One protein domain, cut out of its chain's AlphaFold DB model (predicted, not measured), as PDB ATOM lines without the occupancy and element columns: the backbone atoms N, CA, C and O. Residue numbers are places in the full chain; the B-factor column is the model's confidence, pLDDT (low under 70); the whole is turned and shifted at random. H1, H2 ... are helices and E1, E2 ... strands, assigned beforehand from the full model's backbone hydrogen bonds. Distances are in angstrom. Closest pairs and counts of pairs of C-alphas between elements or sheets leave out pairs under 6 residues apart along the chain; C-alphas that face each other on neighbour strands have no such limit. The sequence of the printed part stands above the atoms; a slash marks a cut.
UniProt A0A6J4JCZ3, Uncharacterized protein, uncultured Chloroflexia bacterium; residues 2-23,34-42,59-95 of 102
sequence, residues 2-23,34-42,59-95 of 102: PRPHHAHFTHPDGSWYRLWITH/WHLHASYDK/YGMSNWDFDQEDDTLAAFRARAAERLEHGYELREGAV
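What this domain is: This is residues 2 to 23, 34 to 42 and 59 to 95 of the 102 residues of an uncharacterized protein of uncultured Chloroflexia bacterium (UniProt A0A6J4JCZ3). A single long helix, H1, lies lengthwise over one face of a twisted antiparallel sheet of five strands, whose other face is bare. The helix runs along the two long strands in the middle of the sheet, E2 and E3, while the shorter E4 and E5 make its edges. The printed part has 68 residues, with one named helix and five named strands in the chain order E1, E2, E3, E4, H1, E5; across the sheet the order is E4, E3, E2, E1, E5. The class is mixed, helices and strands, in two layers. The whole is compact, with a radius of gyration of the C-alphas of 11.5 A, and elongated, spanning 36 by 20 by 19 A.

How they stand to each other: E1, residues 6 to 10, and E2, residues 16 to 23, form a hairpin with a tight link; their directions stand at 174 degrees, with N 9 and O 17 at 2.8 A. E3, residues 34 to 41, is the antiparallel neighbour of E2 at 164 degrees, with N 18 and O 39 at 2.8 A. E4, residues 62 to 66, is an edge strand antiparallel to E3 at 164 degrees, with N 64 and O 36 at 2.8 A. H1, residues 69 to 85, is on the sheet at a height of 8.8 A, over E3 and E2. On the local plane it stands at 6 degrees to E2, along the strands. The closest C-alphas of H1 and E2 are those of Phe 76 and Leu 19, 7.3 A apart; those of H1 and E3 are Glu 69 and Trp 34, at 6.4 A. In H1 every O i to N i+4 pair is within hydrogen-bond range. E5, residues 89 to 93, is the other edge strand, antiparallel to E1 at 150 degrees, with N 91 and O 8 at 2.8 A. E4 and E5 are apart.

Where its parts are: E1 begins at C-alpha 6, (113.049, 148.546, 156.001), and measures 13.8 A. E2 is 23.9 A long and E3 24.1 A; E4 is 13.8 A. H1 runs 24.2 A from C-alpha 69 at (108.580, 137.248, 162.960). E5 is 11.5 A long and ends at C-alpha 93, (114.072, 149.631, 150.978).

The domain as a whole: The two C-alphas farthest apart, those of Asp 13 and Asp 67, are 35.9 A apart. Residues 24 to 33 are not printed, with 4.7 A between C-alphas 23 and 34; residues 43 to 58 are not printed either, with 18.6 A between C-alphas 42 and 59. Of the links that are printed whole, E1 to E2, E4 to H1 and H1 to E5 are tight. The mean pLDDT of the printed part is 93.0, and residues 2 to 3 are under 70.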
ATOM      1  N   PRO A   2     119.669 137.638 157.640       51.03
ATOM      2  CA  PRO A   2     118.531 138.051 156.818       51.03
ATOM      3  C   PRO A   2     118.642 139.555 156.532       51.03
ATOM      4  O   PRO A   2     119.211 140.302 157.336       51.03
ATOM      5  N   ARG A   3     118.207 139.990 155.347       62.88
ATOM      6  CA  ARG A   3     118.263 141.410 154.976       62.88
ATOM      7  C   ARG A   3     117.340 142.193 155.918       62.88
ATOM      8  O   ARG A   3     116.238 141.717 156.173       62.88
ATOM      9  N   PRO A   4     117.751 143.364 156.430       76.00
ATOM     10  CA  PRO A   4     116.892 144.151 157.305       76.00
ATOM     11  C   PRO A   4     115.645 144.594 156.534       76.00
ATOM     12  O   PRO A   4     115.761 145.229 155.484       76.00
ATOM     13  N   HIS A   5     114.458 144.273 157.051       91.88
ATOM     14  CA  HIS A   5     113.205 144.784 156.503       91.88
ATOM     15  C   HIS A   5     113.093 146.260 156.855       91.88
ATOM     16  O   HIS A   5     112.970 146.623 158.025       91.88
ATOM     17  N   HIS A   6     113.163 147.110 155.841       95.00
ATOM     18  CA  HIS A   6     113.049 148.546 156.001       95.00
ATOM     19  C   HIS A   6     112.406 149.171 154.769       95.00
ATOM     20  O   HIS A   6     112.530 148.655 153.659       95.00
ATOM     21  N   ALA A   7     111.706 150.279 154.980       95.62
ATOM     22  CA  ALA A   7     111.070 151.060 153.937       95.62
ATOM     23  C   ALA A   7     111.060 152.545 154.316       95.62
ATOM     24  O   ALA A   7     110.724 152.914 155.444       95.62
ATOM     25  N   HIS A   8     111.423 153.393 153.362       95.19
ATOM     26  CA  HIS A   8     111.324 154.842 153.465       95.19
ATOM     27  C   HIS A   8     110.344 155.345 152.414       95.19
ATOM     28  O   HIS A   8     110.528 155.118 151.219       95.19
ATOM     29  N   PHE A   9     109.326 156.051 152.878       96.25
ATOM     30  CA  PHE A   9     108.266 156.616 152.072       96.25
ATOM     31  C   PHE A   9     108.320 158.140 152.101       96.25
ATOM     32  O   PHE A   9     108.561 158.728 153.156       96.25
ATOM     33  N   THR A  10     108.024 158.771 150.970       96.12
ATOM     34  CA  THR A  10     107.888 160.230 150.845       96.12
ATOM     35  C   THR A  10     106.569 160.574 150.181       96.12
ATOM     36  O   THR A  10     106.169 159.875 149.256       96.12
ATOM     37  N   HIS A  11     105.937 161.663 150.586       96.31
ATOM     38  CA  HIS A  11     104.726 162.177 149.960       96.31
ATOM     39  C   HIS A  11     105.009 163.537 149.282       96.31
ATOM     40  O   HIS A  11     105.895 164.269 149.737       96.31
ATOM     41  N   PRO A  12     104.294 163.910 148.200       94.81
ATOM     42  CA  PRO A  12     104.515 165.181 147.499       94.81
ATOM     43  C   PRO A  12     104.339 166.450 148.347       94.81
ATOM     44  O   PRO A  12     104.866 167.497 147.981       94.81
ATOM     45  N   ASP A  13     103.627 166.374 149.474       94.06
ATOM     46  CA  ASP A  13     103.495 167.483 150.439       94.06
ATOM     47  C   ASP A  13     104.747 167.699 151.313       94.06
ATOM     48  O   ASP A  13     104.769 168.599 152.147       94.06
ATOM     49  N   GLY A  14     105.789 166.883 151.124       93.06
ATOM     50  CA  GLY A  14     107.039 166.932 151.875       93.06
ATOM     51  C   GLY A  14     107.069 166.020 153.103       93.06
ATOM     52  O   GLY A  14     108.147 165.815 153.665       93.06
ATOM     53  N   SER A  15     105.939 165.438 153.514       96.06
ATOM     54  CA  SER A  15     105.914 164.477 154.615       96.06
ATOM     55  C   SER A  15     106.645 163.179 154.258       96.06
ATOM     56  O   SER A  15     106.753 162.776 153.094       96.06
ATOM     57  N   TRP A  16     107.186 162.505 155.272       96.31
ATOM     58  CA  TRP A  16     107.913 161.249 155.091       96.31
ATOM     59  C   TRP A  16     107.684 160.281 156.244       96.31
ATOM     60  O   TRP A  16     107.330 160.659 157.362       96.31
ATOM     61  N   TYR A  17     107.914 159.002 155.956       96.75
ATOM     62  CA  TYR A  17     107.732 157.908 156.896       96.75
ATOM     63  C   TYR A  17     108.822 156.851 156.702       96.75
ATOM     64  O   TYR A  17     108.984 156.308 155.615       96.75
ATOM     65  N   ARG A  18     109.574 156.533 157.753       95.94
ATOM     66  CA  ARG A  18     110.543 155.430 157.799       95.94
ATOM     67  C   ARG A  18     109.992 154.321 158.677       95.94
ATOM     68  O   ARG A  18     109.466 154.598 159.751       95.94
ATOM     69  N   LEU A  19     110.140 153.084 158.229       96.75
ATOM     70  CA  LEU A  19     109.675 151.873 158.895       96.75
ATOM     71  C   LEU A  19     110.785 150.828 158.824       96.75
ATOM     72  O   LEU A  19     111.331 150.618 157.744       96.75
ATOM     73  N   TRP A  20     111.135 150.179 159.931       95.56
ATOM     74  CA  TRP A  20     112.128 149.101 159.927       95.56
ATOM     75  C   TRP A  20     111.892 148.089 161.038       95.56
ATOM     76  O   TRP A  20     111.256 148.401 162.044       95.56
ATOM     77  N   ILE A  21     112.406 146.878 160.842       93.88
ATOM     78  CA  ILE A  21     112.357 145.790 161.816       93.88
ATOM     79  C   ILE A  21     113.758 145.538 162.361       93.88
ATOM     80  O   ILE A  21     114.714 145.423 161.594       93.88
ATOM     81  N   THR A  22     113.864 145.384 163.678       91.56
ATOM     82  CA  THR A  22     115.045 144.800 164.314       91.56
ATOM     83  C   THR A  22     114.669 143.513 165.044       91.56
ATOM     84  O   THR A  22     113.529 143.316 165.464       91.56
ATOM     85  N   HIS A  23     115.643 142.614 165.169       89.81
ATOM     86  CA  HIS A  23     115.519 141.394 165.955       89.81
ATOM     87  C   HIS A  23     116.603 141.402 167.026       89.81
ATOM     88  O   HIS A  23     117.792 141.543 166.724       89.81
ATOM     89  N   TRP A  34     111.191 140.500 168.509       91.94
ATOM     90  CA  TRP A  34     110.979 141.258 167.282       91.94
ATOM     91  C   TRP A  34     110.434 142.646 167.572       91.94
ATOM     92  O   TRP A  34     109.505 142.816 168.361       91.94
ATOM     93  N   HIS A  35     110.998 143.639 166.892       92.75
ATOM     94  CA  HIS A  35     110.644 145.035 167.090       92.75
ATOM     95  C   HIS A  35     110.385 145.701 165.746       92.75
ATOM     96  O   HIS A  35     111.200 145.618 164.829       92.75
ATOM     97  N   LEU A  36     109.261 146.395 165.643       94.94
ATOM     98  CA  LEU A  36     108.926 147.268 164.530       94.94
ATOM     99  C   LEU A  36     109.081 148.713 164.981       94.94
ATOM    100  O   LEU A  36     108.534 149.116 166.006       94.94
ATOM    101  N   HIS A  37     109.762 149.512 164.180       96.19
ATOM    102  CA  HIS A  37     110.062 150.897 164.502       96.19
ATOM    103  C   HIS A  37     109.600 151.816 163.390       96.19
ATOM    104  O   HIS A  37     109.660 151.464 162.209       96.19
ATOM    105  N   ALA A  38     109.184 153.020 163.762       96.50
ATOM    106  CA  ALA A  38     108.893 154.063 162.808       96.50
ATOM    107  C   ALA A  38     109.381 155.432 163.262       96.50
ATOM    108  O   ALA A  38     109.294 155.785 164.437       96.50
ATOM    109  N   SER A  39     109.807 156.227 162.291       95.50
ATOM    110  CA  SER A  39     110.069 157.658 162.438       95.50
ATOM    111  C   SER A  39     109.406 158.375 161.278       95.50
ATOM    112  O   SER A  39     109.345 157.833 160.177       95.50
ATOM    113  N   TYR A  40     108.880 159.566 161.511       95.31
ATOM    114  CA  TYR A  40     108.114 160.274 160.496       95.31
ATOM    115  C   TYR A  40     108.110 161.769 160.761       95.31
ATOM    116  O   TYR A  40     108.205 162.211 161.905       95.31
ATOM    117  N   ASP A  41     107.901 162.537 159.702       95.25
ATOM    118  CA  ASP A  41     107.493 163.929 159.799       95.25
ATOM    119  C   ASP A  41     106.251 164.128 158.942       95.25
ATOM    120  O   ASP A  41     106.272 163.895 157.736       95.25
ATOM    121  N   LYS A  42     105.160 164.562 159.575       91.56
ATOM    122  CA  LYS A  42     103.902 164.875 158.885       91.56
ATOM    123  C   LYS A  42     103.849 166.317 158.390       91.56
ATOM    124  O   LYS A  42     102.959 166.652 157.623       91.56
ATOM    125  N   TYR A  59     115.666 152.215 168.137       88.56
ATOM    126  CA  TYR A  59     114.392 152.870 168.409       88.56
ATOM    127  C   TYR A  59     114.050 153.905 167.339       88.56
ATOM    128  O   TYR A  59     114.927 154.598 166.818       88.56
ATOM    129  N   GLY A  60     112.754 154.040 167.071       91.19
ATOM    130  CA  GLY A  60     112.165 155.165 166.351       91.19
ATOM    131  C   GLY A  60     111.299 156.042 167.250       91.19
ATOM    132  O   GLY A  60     111.243 155.863 168.469       91.19
ATOM    133  N   MET A  61     110.575 156.973 166.630       93.88
ATOM    134  CA  MET A  61     109.533 157.773 167.290       93.88
ATOM    135  C   MET A  61     108.341 156.924 167.750       93.88
ATOM    136  O   MET A  61     107.634 157.292 168.685       93.88
ATOM    137  N   SER A  62     108.091 155.795 167.092       95.69
ATOM    138  CA  SER A  62     107.106 154.793 167.498       95.69
ATOM    139  C   SER A  62     107.724 153.405 167.424       95.69
ATOM    140  O   SER A  62     108.485 153.122 166.500       95.69
ATOM    141  N   ASN A  63     107.410 152.557 168.402       94.38
ATOM    142  CA  ASN A  63     107.996 151.229 168.558       94.38
ATOM    143  C   ASN A  63     106.889 150.241 168.940       94.38
ATOM    144  O   ASN A  63     106.025 150.576 169.752       94.38
ATOM    145  N   TRP A  64     106.912 149.058 168.338       94.75
ATOM    146  CA  TRP A  64     105.991 147.962 168.619       94.75
ATOM    147  C   TRP A  64     106.777 146.672 168.756       94.75
ATOM    148  O   TRP A  64     107.703 146.427 167.987       94.75
ATOM    149  N   ASP A  65     106.363 145.857 169.709       93.19
ATOM    150  CA  ASP A  65     107.071 144.662 170.128       93.19
ATOM    151  C   ASP A  65     106.228 143.420 169.822       93.19
ATOM    152  O   ASP A  65     105.010 143.428 170.019       93.19
ATOM    153  N   PHE A  66     106.872 142.364 169.327       92.00
ATOM    154  CA  PHE A  66     106.220 141.131 168.895       92.00
ATOM    155  C   PHE A  66     107.027 139.893 169.291       92.00
ATOM    156  O   PHE A  66     108.261 139.882 169.275       92.00
ATOM    157  N   ASP A  67     106.311 138.807 169.574       90.88
ATOM    158  CA  ASP A  67     106.924 137.509 169.862       90.88
ATOM    159  C   ASP A  67     107.355 136.755 168.602       90.88
ATOM    160  O   ASP A  67     108.308 135.977 168.649       90.88
ATOM    161  N   GLN A  68     106.688 137.005 167.472       90.88
ATOM    162  CA  GLN A  68     106.868 136.252 166.232       90.88
ATOM    163  C   GLN A  68     107.282 137.142 165.059       90.88
ATOM    164  O   GLN A  68     106.805 138.271 164.896       90.88
ATOM    165  N   GLU A  69     108.135 136.590 164.193       91.38
ATOM    166  CA  GLU A  69     108.580 137.248 162.960       91.38
ATOM    167  C   GLU A  69     107.393 137.545 162.039       91.38
ATOM    168  O   GLU A  69     107.247 138.666 161.557       91.38
ATOM    169  N   ASP A  70     106.501 136.568 161.859       92.62
ATOM    170  CA  ASP A  70     105.353 136.680 160.955       92.62
ATOM    171  C   ASP A  70     104.389 137.801 161.362       92.62
ATOM    172  O   ASP A  70     103.947 138.569 160.500       92.62
ATOM    173  N   ASP A  71     104.117 137.950 162.662       94.25
ATOM    174  CA  ASP A  71     103.282 139.034 163.196       94.25
ATOM    175  C   ASP A  71     103.935 140.401 162.961       94.25
ATOM    176  O   ASP A  71     103.284 141.361 162.537       94.25
ATOM    177  N   THR A  72     105.252 140.472 163.159       94.44
ATOM    178  CA  THR A  72     106.048 141.681 162.909       94.44
ATOM    179  C   THR A  72     106.021 142.066 161.433       94.44
ATOM    180  O   THR A  72     105.799 143.228 161.086       94.44
ATOM    181  N   LEU A  73     106.194 141.087 160.542       94.75
ATOM    182  CA  LEU A  73     106.138 141.276 159.096       94.75
ATOM    183  C   LEU A  73     104.731 141.664 158.627       94.75
ATOM    184  O   LEU A  73     104.586 142.525 157.759       94.75
ATOM    185  N   ALA A  74     103.679 141.078 159.204       95.25
ATOM    186  CA  ALA A  74     102.301 141.467 158.927       95.25
ATOM    187  C   ALA A  74     102.041 142.921 159.348       95.25
ATOM    188  O   ALA A  74     101.500 143.705 158.566       95.25
ATOM    189  N   ALA A  75     102.503 143.312 160.537       96.44
ATOM    190  CA  ALA A  75     102.403 144.676 161.044       96.44
ATOM    191  C   ALA A  75     103.200 145.690 160.207       96.44
ATOM    192  O   ALA A  75     102.742 146.826 160.023       96.44
ATOM    193  N   PHE A  76     104.363 145.288 159.686       96.50
ATOM    194  CA  PHE A  76     105.164 146.074 158.750       96.50
ATOM    195  C   PHE A  76     104.412 146.291 157.434       96.50
ATOM    196  O   PHE A  76     104.234 147.433 157.009       96.50
ATOM    197  N   ARG A  77     103.905 145.213 156.822       95.81
ATOM    198  CA  ARG A  77     103.149 145.271 155.561       95.81
ATOM    199  C   ARG A  77     101.885 146.111 155.682       95.81
ATOM    200  O   ARG A  77     101.636 146.928 154.806       95.81
ATOM    201  N   ALA A  78     101.122 145.957 156.763       96.75
ATOM    202  CA  ALA A  78      99.909 146.740 156.992       96.75
ATOM    203  C   ALA A  78     100.212 148.245 157.068       96.75
ATOM    204  O   ALA A  78      99.561 149.051 156.409       96.75
ATOM    205  N   ARG A  79     101.261 148.632 157.808       97.12
ATOM    206  CA  ARG A  79     101.676 150.041 157.899       97.12
ATOM    207  C   ARG A  79     102.207 150.569 156.575       97.12
ATOM    208  O   ARG A  79     101.930 151.713 156.243       97.12
ATOM    209  N   ALA A  80     102.961 149.762 155.836       96.50
ATOM    210  CA  ALA A  80     103.428 150.126 154.507       96.50
ATOM    211  C   ALA A  80     102.263 150.320 153.522       96.50
ATOM    212  O   ALA A  80     102.239 151.323 152.815       96.50
ATOM    213  N   ALA A  81     101.280 149.414 153.520       96.25
ATOM    214  CA  ALA A  81     100.083 149.513 152.688       96.25
ATOM    215  C   ALA A  81      99.317 150.814 152.960       96.25
ATOM    216  O   ALA A  81      99.086 151.571 152.027       96.25
ATOM    217  N   GLU A  82      99.070 151.149 154.230       96.75
ATOM    218  CA  GLU A  82      98.389 152.397 154.614       96.75
ATOM    219  C   GLU A  82      99.112 153.651 154.079       96.75
ATOM    220  O   GLU A  82      98.485 154.646 153.726       96.75
ATOM    221  N   ARG A  83     100.452 153.630 153.991       97.12
ATOM    222  CA  ARG A  83     101.247 154.764 153.468       97.12
ATOM    223  C   ARG A  83     101.032 154.889 151.963       97.12
ATOM    224  O   ARG A  83     100.795 155.991 151.479       97.12
ATOM    225  N   LEU A  84     101.068 153.766 151.250       96.25
ATOM    226  CA  LEU A  84     100.794 153.720 149.814       96.25
ATOM    227  C   LEU A  84      99.353 154.158 149.500       96.25
ATOM    228  O   LEU A  84      99.143 154.944 148.580       96.25
ATOM    229  N   GLU A  85      98.368 153.720 150.291       97.25
ATOM    230  CA  GLU A  85      96.959 154.126 150.157       97.25
ATOM    231  C   GLU A  85      96.763 155.633 150.370       97.25
ATOM    232  O   GLU A  85      95.933 156.255 149.708       97.25
ATOM    233  N   HIS A  86      97.566 156.243 151.242       96.44
ATOM    234  CA  HIS A  86      97.582 157.689 151.472       96.44
ATOM    235  C   HIS A  86      98.496 158.464 150.509       96.44
ATOM    236  O   HIS A  86      98.828 159.616 150.777       96.44
ATOM    237  N   GLY A  87      98.911 157.859 149.394       97.25
ATOM    238  CA  GLY A  87      99.648 158.539 148.325       97.25
ATOM    239  C   GLY A  87     101.142 158.725 148.586       97.25
ATOM    240  O   GLY A  87     101.796 159.466 147.853       97.25
ATOM    241  N   TYR A  88     101.703 158.089 149.618       97.25
ATOM    242  CA  TYR A  88     103.151 158.078 149.792       97.25
ATOM    243  C   TYR A  88     103.802 157.152 148.757       97.25
ATOM    244  O   TYR A  88     103.280 156.094 148.416       97.25
ATOM    245  N   GLU A  89     105.008 157.506 148.333       96.94
ATOM    246  CA  GLU A  89     105.826 156.742 147.397       96.94
ATOM    247  C   GLU A  89     107.001 156.082 148.123       96.94
ATOM    248  O   GLU A  89     107.687 156.727 148.920       96.94
ATOM    249  N   LEU A  90     107.281 154.812 147.820       95.69
ATOM    250  CA  LEU A  90     108.471 154.122 148.321       95.69
ATOM    251  C   LEU A  90     109.735 154.675 147.635       95.69
ATOM    252  O   LEU A  90     109.844 154.654 146.409       95.69
ATOM    253  N   ARG A  91     110.705 155.141 148.425       93.44
ATOM    254  CA  ARG A  91     111.979 155.710 147.947       93.44
ATOM    255  C   ARG A  91     113.197 154.838 148.217       93.44
ATOM    256  O   ARG A  91     114.142 154.867 147.437       93.44
ATOM    257  N   GLU A  92     113.197 154.100 149.320       91.81
ATOM    258  CA  GLU A  92     114.311 153.245 149.740       91.81
ATOM    259  C   GLU A  92     113.765 152.019 150.476       91.81
ATOM    260  O   GLU A  92     112.744 152.109 151.163       91.81
ATOM    261  N   GLY A  93     114.463 150.890 150.358       90.38
ATOM    262  CA  GLY A  93     114.072 149.631 150.978       90.38
ATOM    263  C   GLY A  93     113.076 148.837 150.134       90.38
ATOM    264  O   GLY A  93     112.986 149.018 148.920       90.38
ATOM    265  N   ALA A  94     112.354 147.917 150.770       89.31
ATOM    266  CA  ALA A  94     111.418 147.034 150.088       89.31
ATOM    267  C   ALA A  94     110.223 146.687 150.976       89.31
ATOM    268  O   ALA A  94     110.345 146.537 152.192       89.31
ATOM    269  N   VAL A  95     109.070 146.509 150.334       85.00
ATOM    270  CA  VAL A  95     107.872 145.957 150.963       85.00
ATOM    271  C   VAL A  95     107.461 144.732 150.166       85.00
ATOM    272  O   VAL A  95     106.960 144.838 149.050       85.00
TER     273      VAL A  95